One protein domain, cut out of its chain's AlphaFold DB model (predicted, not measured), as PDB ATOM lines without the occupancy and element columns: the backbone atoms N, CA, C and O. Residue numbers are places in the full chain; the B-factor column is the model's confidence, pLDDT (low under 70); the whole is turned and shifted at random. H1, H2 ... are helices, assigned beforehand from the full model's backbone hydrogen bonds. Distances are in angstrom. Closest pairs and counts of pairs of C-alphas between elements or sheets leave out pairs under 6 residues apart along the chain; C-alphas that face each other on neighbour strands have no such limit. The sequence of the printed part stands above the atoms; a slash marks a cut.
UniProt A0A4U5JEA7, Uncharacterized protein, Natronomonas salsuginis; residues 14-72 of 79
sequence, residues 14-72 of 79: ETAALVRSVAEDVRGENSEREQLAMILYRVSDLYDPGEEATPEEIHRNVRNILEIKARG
ATOM      1  N   GLU A  14     163.521 151.341 212.199       98.00
ATOM      2  CA  GLU A  14     164.352 152.333 212.890       98.00
ATOM      3  C   GLU A  14     164.528 153.572 212.010       98.00
ATOM      4  O   GLU A  14     164.296 154.695 212.469       98.00
ATOM      5  N   THR A  15     164.824 153.370 210.724       97.44
ATOM      6  CA  THR A  15     164.868 154.458 209.740       97.44
ATOM      7  C   THR A  15     163.506 155.140 209.598       97.44
ATOM      8  O   THR A  15     163.442 156.372 209.631       97.44
ATOM      9  N   ALA A  16     162.401 154.387 209.525       97.94
ATOM     10  CA  ALA A  16     161.055 154.965 209.479       97.94
ATOM     11  C   ALA A  16     160.785 155.876 210.692       97.94
ATOM     12  O   ALA A  16     160.355 157.023 210.539       97.94
ATOM     13  N   ALA A  17     161.082 155.397 211.904       98.31
ATOM     14  CA  ALA A  17     160.899 156.159 213.137       98.31
ATOM     15  C   ALA A  17     161.784 157.415 213.188       98.31
ATOM     16  O   ALA A  17     161.308 158.485 213.576       98.31
ATOM     17  N   LEU A  18     163.045 157.311 212.758       98.56
ATOM     18  CA  LEU A  18     163.966 158.444 212.704       98.56
ATOM     19  C   LEU A  18     163.463 159.529 211.747       98.56
ATOM     20  O   LEU A  18     163.412 160.701 212.117       98.56
ATOM     21  N   VAL A  19     163.047 159.151 210.537       98.19
ATOM     22  CA  VAL A  19     162.526 160.102 209.544       98.19
ATOM     23  C   VAL A  19     161.262 160.793 210.063       98.19
ATOM     24  O   VAL A  19     161.125 162.005 209.898       98.19
ATOM     25  N   ARG A  20     160.374 160.065 210.750       98.38
ATOM     26  CA  ARG A  20     159.172 160.633 211.388       98.38
ATOM     27  C   ARG A  20     159.519 161.596 212.523       98.38
ATOM     28  O   ARG A  20     158.917 162.661 212.609       98.38
ATOM     29  N   SER A  21     160.524 161.282 213.339       98.62
ATOM     30  CA  SER A  21     161.025 162.208 214.364       98.62
ATOM     31  C   SER A  21     161.521 163.514 213.744       98.62
ATOM     32  O   SER A  21     161.167 164.591 214.213       98.62
ATOM     33  N   VAL A  22     162.296 163.431 212.659       98.44
ATOM     34  CA  VAL A  22     162.760 164.625 211.936       98.44
ATOM     35  C   VAL A  22     161.580 165.379 211.317       98.44
ATOM     36  O   VAL A  22     161.559 166.606 211.349       98.44
ATOM     37  N   ALA A  23     160.578 164.680 210.776       98.00
ATOM     38  CA  ALA A  23     159.370 165.313 210.251       98.00
ATOM     39  C   ALA A  23     158.663 166.158 211.321       98.00
ATOM     40  O   ALA A  23     158.277 167.292 211.035       98.00
ATOM     41  N   GLU A  24     158.555 165.643 212.546       98.12
ATOM     42  CA  GLU A  24     157.982 166.371 213.682       98.12
ATOM     43  C   GLU A  24     158.833 167.575 214.107       98.12
ATOM     44  O   GLU A  24     158.281 168.653 214.309       98.12
ATOM     45  N   ASP A  25     160.161 167.446 214.159       97.81
ATOM     46  CA  ASP A  25     161.061 168.556 214.520       97.81
ATOM     47  C   ASP A  25     160.999 169.724 213.523       97.81
ATOM     48  O   ASP A  25     161.154 170.897 213.880       97.81
ATOM     49  N   VAL A  26     160.810 169.409 212.242       96.31
ATOM     50  CA  VAL A  26     160.791 170.398 211.157       96.31
ATOM     51  C   VAL A  26     159.398 171.009 210.981       96.31
ATOM     52  O   VAL A  26     159.272 172.121 210.448       96.31
ATOM     53  N   ARG A  27     158.352 170.317 211.446       94.50
ATOM     54  CA  ARG A  27     156.968 170.781 211.392       94.50
ATOM     55  C   ARG A  27     156.832 172.102 212.147       94.50
ATOM     56  O   ARG A  27     157.244 172.261 213.290       94.50
ATOM     57  N   GLY A  28     156.240 173.088 211.490       92.06
ATOM     58  CA  GLY A  28     156.019 174.412 212.058       92.06
ATOM     59  C   GLY A  28     154.800 175.064 211.431       92.06
ATOM     60  O   GLY A  28     154.159 174.477 210.573       92.06
ATOM     61  N   GLU A  29     154.497 176.289 211.841       89.62
ATOM     62  CA  GLU A  29     153.203 176.935 211.562       89.62
ATOM     63  C   GLU A  29     153.050 177.496 210.137       89.62
ATOM     64  O   GLU A  29     152.007 178.053 209.804       89.62
ATOM     65  N   ASN A  30     154.086 177.409 209.298       91.44
ATOM     66  CA  ASN A  30     154.022 177.894 207.921       91.44
ATOM     67  C   ASN A  30     153.888 176.748 206.915       91.44
ATOM     68  O   ASN A  30     154.354 175.629 207.138       91.44
ATOM     69  N   SER A  31     153.289 177.077 205.770       87.75
ATOM     70  CA  SER A  31     152.955 176.114 204.721       87.75
ATOM     71  C   SER A  31     154.168 175.341 204.194       87.75
ATOM     72  O   SER A  31     154.060 174.168 203.848       87.75
ATOM     73  N   GLU A  32     155.341 175.980 204.156       90.12
ATOM     74  CA  GLU A  32     156.611 175.385 203.751       90.12
ATOM     75  C   GLU A  32     157.033 174.256 204.689       90.12
ATOM     76  O   GLU A  32     157.415 173.180 204.234       90.12
ATOM     77  N   ARG A  33     156.985 174.515 205.995       94.50
ATOM     78  CA  ARG A  33     157.395 173.566 207.029       94.50
ATOM     79  C   ARG A  33     156.420 172.408 207.143       94.50
ATOM     80  O   ARG A  33     156.861 171.269 207.246       94.50
ATOM     81  N   GLU A  34     155.119 172.677 207.059       93.25
ATOM     82  CA  GLU A  34     154.105 171.619 207.019       93.25
ATOM     83  C   GLU A  34     154.284 170.705 205.801       93.25
ATOM     84  O   GLU A  34     154.240 169.484 205.934       93.25
ATOM     85  N   GLN A  35     154.540 171.270 204.617       91.88
ATOM     86  CA  GLN A  35     154.792 170.477 203.408       91.88
ATOM     87  C   GLN A  35     156.075 169.658 203.501       91.88
ATOM     88  O   GLN A  35     156.089 168.501 203.085       91.88
ATOM     89  N   LEU A  36     157.148 170.228 204.053       94.44
ATOM     90  CA  LEU A  36     158.391 169.491 204.254       94.44
ATOM     91  C   LEU A  36     158.189 168.312 205.215       94.44
ATOM     92  O   LEU A  36     158.642 167.210 204.916       94.44
ATOM     93  N   ALA A  37     157.445 168.509 206.306       96.38
ATOM     94  CA  ALA A  37     157.066 167.423 207.202       96.38
ATOM     95  C   ALA A  37     156.249 166.342 206.470       96.38
ATOM     96  O   ALA A  37     156.566 165.162 206.581       96.38
ATOM     97  N   MET A  38     155.259 166.720 205.650       93.56
ATOM     98  CA  MET A  38     154.472 165.767 204.849       93.56
ATOM     99  C   MET A  38     155.330 164.943 203.880       93.56
ATOM    100  O   MET A  38     155.110 163.742 203.731       93.56
ATOM    101  N   ILE A  39     156.320 165.565 203.231       94.31
ATOM    102  CA  ILE A  39     157.259 164.860 202.348       94.31
ATOM    103  C   ILE A  39     158.071 163.836 203.146       94.31
ATOM    104  O   ILE A  39     158.199 162.696 202.708       94.31
ATOM    105  N   LEU A  40     158.590 164.219 204.314       96.50
ATOM    106  CA  LEU A  40     159.366 163.323 205.173       96.50
ATOM    107  C   LEU A  40     158.524 162.143 205.664       96.50
ATOM    108  O   LEU A  40     158.981 161.006 205.593       96.50
ATOM    109  N   TYR A  41     157.273 162.383 206.058       95.69
ATOM    110  CA  TYR A  41     156.331 161.308 206.370       95.69
ATOM    111  C   TYR A  41     156.170 160.337 205.204       95.69
ATOM    112  O   TYR A  41     156.336 159.135 205.380       95.69
ATOM    113  N   ARG A  42     155.959 160.854 203.991       94.62
ATOM    114  CA  ARG A  42     155.772 160.006 202.812       94.62
ATOM    115  C   ARG A  42     157.031 159.212 202.449       94.62
ATOM    116  O   ARG A  42     156.933 158.091 201.974       94.62
ATOM    117  N   VAL A  43     158.217 159.763 202.699       95.38
ATOM    118  CA  VAL A  43     159.487 159.030 202.563       95.38
ATOM    119  C   VAL A  43     159.635 157.957 203.645       95.38
ATOM    120  O   VAL A  43     160.174 156.896 203.354       95.38
ATOM    121  N   SER A  44     159.154 158.198 204.870       96.75
ATOM    122  CA  SER A  44     159.236 157.215 205.959       96.75
ATOM    123  C   SER A  44     158.473 155.923 205.662       96.75
ATOM    124  O   SER A  44     158.922 154.858 206.074       96.75
ATOM    125  N   ASP A  45     157.383 156.009 204.889       95.19
ATOM    126  CA  ASP A  45     156.564 154.856 204.494       95.19
ATOM    127  C   ASP A  45     157.361 153.823 203.682       95.19
ATOM    128  O   ASP A  45     157.032 152.647 203.712       95.19
ATOM    129  N   LEU A  46     158.443 154.228 202.999       95.06
ATOM    130  CA  LEU A  46     159.313 153.303 202.253       95.06
ATOM    131  C   LEU A  46     160.024 152.286 203.138       95.06
ATOM    132  O   LEU A  46     160.456 151.248 202.650       95.06
ATOM    133  N   TYR A  47     160.196 152.617 204.413       95.38
ATOM    134  CA  TYR A  47     160.916 151.787 205.366       95.38
ATOM    135  C   TYR A  47     159.970 151.098 206.354       95.38
ATOM    136  O   TYR A  47     160.415 150.267 207.144       95.38
ATOM    137  N   ASP A  48     158.676 151.433 206.344       95.00
ATOM    138  CA  ASP A  48     157.703 150.862 207.268       95.00
ATOM    139  C   ASP A  48     157.163 149.528 206.718       95.00
ATOM    140  O   ASP A  48     156.467 149.529 205.705       95.00
ATOM    141  N   PRO A  49     157.424 148.378 207.372       93.00
ATOM    142  CA  PRO A  49     156.914 147.083 206.914       93.00
ATOM    143  C   PRO A  49     155.380 146.968 206.959       93.00
ATOM    144  O   PRO A  49     154.835 145.986 206.454       93.00
ATOM    145  N   GLY A  50     154.686 147.903 207.617       93.50
ATOM    146  CA  GLY A  50     153.227 147.983 207.655       93.50
ATOM    147  C   GLY A  50     152.608 148.814 206.531       93.50
ATOM    148  O   GLY A  50     151.386 148.787 206.391       93.50
ATOM    149  N   GLU A  51     153.413 149.532 205.747       90.62
ATOM    150  CA  GLU A  51     152.951 150.380 204.649       90.62
ATOM    151  C   GLU A  51     153.249 149.731 203.294       90.62
ATOM    152  O   GLU A  51     154.331 149.206 203.039       90.62
ATOM    153  N   GLU A  52     152.281 149.800 202.382       86.19
ATOM    154  CA  GLU A  52     152.472 149.407 200.987       86.19
ATOM    155  C   GLU A  52     152.825 150.666 200.186       86.19
ATOM    156  O   GLU A  52     151.951 151.360 199.665       86.19
ATOM    157  N   ALA A  53     154.114 151.015 200.153       88.38
ATOM    158  CA  ALA A  53     154.606 152.199 199.457       88.38
ATOM    159  C   ALA A  53     155.798 151.876 198.552       88.38
ATOM    160  O   ALA A  53     156.779 151.280 198.992       88.38
ATOM    161  N   THR A  54     155.755 152.328 197.295       88.75
ATOM    162  CA  THR A  54     156.889 152.173 196.364       88.75
ATOM    163  C   THR A  54     157.663 153.478 196.155       88.75
ATOM    164  O   THR A  54     157.074 154.566 196.213       88.75
ATOM    165  N   PRO A  55     158.974 153.424 195.831       88.12
ATOM    166  CA  PRO A  55     159.765 154.619 195.510       88.12
ATOM    167  C   PRO A  55     159.125 155.509 194.438       88.12
ATOM    168  O   PRO A  55     159.148 156.740 194.525       88.12
ATOM    169  N   GLU A  56     158.493 154.899 193.440       88.88
ATOM    170  CA  GLU A  56     157.847 155.596 192.329       88.88
ATOM    171  C   GLU A  56     156.559 156.297 192.763       88.88
ATOM    172  O   GLU A  56     156.275 157.421 192.326       88.88
ATOM    173  N   GLU A  57     155.791 155.673 193.657       88.75
ATOM    174  CA  GLU A  57     154.640 156.300 194.294       88.75
ATOM    175  C   GLU A  57     155.069 157.481 195.154       88.75
ATOM    176  O   GLU A  57     154.470 158.554 195.040       88.75
ATOM    177  N   ILE A  58     156.112 157.335 195.978       89.06
ATOM    178  CA  ILE A  58     156.640 158.437 196.792       89.06
ATOM    179  C   ILE A  58     157.072 159.592 195.896       89.06
ATOM    180  O   ILE A  58     156.623 160.722 196.092       89.06
ATOM    181  N   HIS A  59     157.865 159.320 194.859       86.19
ATOM    182  CA  HIS A  59     158.331 160.337 193.916       86.19
ATOM    183  C   HIS A  59     157.175 161.092 193.254       86.19
ATOM    184  O   HIS A  59     157.204 162.321 193.150       86.19
ATOM    185  N   ARG A  60     156.120 160.378 192.838       88.94
ATOM    186  CA  ARG A  60     154.917 160.995 192.261       88.94
ATOM    187  C   ARG A  60     154.192 161.877 193.279       88.94
ATOM    188  O   ARG A  60     153.803 162.991 192.937       88.94
ATOM    189  N   ASN A  61     154.030 161.407 194.515       85.94
ATOM    190  CA  ASN A  61     153.387 162.168 195.588       85.94
ATOM    191  C   ASN A  61     154.165 163.450 195.912       85.94
ATOM    192  O   ASN A  61     153.586 164.535 195.901       85.94
ATOM    193  N   VAL A  62     155.482 163.351 196.112       85.75
ATOM    194  CA  VAL A  62     156.355 164.499 196.404       85.75
ATOM    195  C   VAL A  62     156.335 165.513 195.262       85.75
ATOM    196  O   VAL A  62     156.165 166.709 195.500       85.75
ATOM    197  N   ARG A  63     156.431 165.055 194.008       86.88
ATOM    198  CA  ARG A  63     156.321 165.931 192.833       86.88
ATOM    199  C   ARG A  63     154.996 166.687 192.814       86.88
ATOM    200  O   ARG A  63     155.002 167.898 192.615       86.88
ATOM    201  N   ASN A  64     153.883 165.998 193.059       84.50
ATOM    202  CA  ASN A  64     152.564 166.627 193.095       84.50
ATOM    203  C   ASN A  64     152.478 167.708 194.184       84.50
ATOM    204  O   ASN A  64     151.984 168.798 193.902       84.50
ATOM    205  N   ILE A  65     152.996 167.443 195.391       81.06
ATOM    206  CA  ILE A  65     153.035 168.416 196.499       81.06
ATOM    207  C   ILE A  65     153.765 169.697 196.065       81.06
ATOM    208  O   ILE A  65     153.249 170.803 196.239       81.06
ATOM    209  N   LEU A  66     154.933 169.556 195.431       79.75
ATOM    210  CA  LEU A  66     155.737 170.690 194.968       79.75
ATOM    211  C   LEU A  66     155.083 171.447 193.796       79.75
ATOM    212  O   LEU A  66     155.112 172.679 193.762       79.75
ATOM    213  N   GLU A  67     154.470 170.738 192.844       80.31
ATOM    214  CA  GLU A  67     153.802 171.345 191.686       80.31
ATOM    215  C   GLU A  67     152.537 172.123 192.062       80.31
ATOM    216  O   GLU A  67     152.301 173.203 191.519       80.31
ATOM    217  N   ILE A  68     151.735 171.611 193.001       71.44
ATOM    218  CA  ILE A  68     150.550 172.302 193.534       71.44
ATOM    219  C   ILE A  68     150.954 173.643 194.151       71.44
ATOM    220  O   ILE A  68     150.310 174.667 193.910       71.44
ATOM    221  N   LYS A  69     152.071 173.673 194.886       63.84
ATOM    222  CA  LYS A  69     152.592 174.913 195.461       63.84
ATOM    223  C   LYS A  69     153.010 175.914 194.382       63.84
ATOM    224  O   LYS A  69     152.666 177.090 194.473       63.84
ATOM    225  N   ALA A  70     153.708 175.455 193.343       65.19
ATOM    226  CA  ALA A  70     154.149 176.312 192.242       65.19
ATOM    227  C   ALA A  70     152.979 176.957 191.472       65.19
ATOM    228  O   ALA A  70     153.141 178.036 190.906       65.19
ATOM    229  N   ARG A  71     151.799 176.320 191.471       66.44
ATOM    230  CA  ARG A  71     150.581 176.814 190.806       66.44
ATOM    231  C   ARG A  71     149.689 177.689 191.698       66.44
ATOM    232  O   ARG A  71     148.683 178.191 191.209       66.44
ATOM    233  N   GLY A  72     150.059 177.918 192.962       65.44
ATOM    234  CA  GLY A  72     149.309 178.779 193.884       65.44
ATOM    235  C   GLY A  72     148.172 178.091 194.652       65.44
ATOM    236  O   GLY A  72     147.331 178.791 195.206       65.44
TER     237      GLY A  72
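This is residues 14 to 72 of the 79 residues of an uncharacterized protein of Natronomonas salsuginis (UniProt A0A4U5JEA7). Three helices lie side by side in one flat layer, folding back and forth, with H2 in the middle between H1 and H3. H1 and H3 run one way and H2 the other. The 59 printed residues, with H1, H2 and H3 in that order and no named strand, are all helix in class. The whole is compact, with a radius of gyration of the C-alphas of 11.8 A, and spans 35 by 26 by 11 A.

Find C-alpha 14 at (164.352, 152.333, 212.890); from there H1, residues 14 to 26, runs 18.5 A. Next comes H2, residues 31 to 47, 25.6 A long. H3, residues 55 to 70, runs 22.6 A and ends at C-alpha 70, (154.149, 176.312, 192.242).

Look at Ala 23 and Ala 37, whose C-alphas, 4.4 A apart, are the closest where H1 and H2 touch. This hairpin has a shallow tilt of 3 degrees, opposite ways. H2 and H3, also a hairpin, touch closest at the C-alphas of Ile 39 and Val 62, 6.0 A apart, with a shallow tilt of 7 degrees, opposite ways. H1 and H3 are apart. Every O i to N i+4 pair is within hydrogen-bond range in H1 and H3, and 11 of 13 in H2.

The C-alphas of Glu 14 and Gly 72, the two farthest apart, are 35.9 A apart. The printed part has no cut; the link from H1 to H2 is tight, that from H2 to H3 short. In the model, residues 69 to 72 have pLDDT under 70.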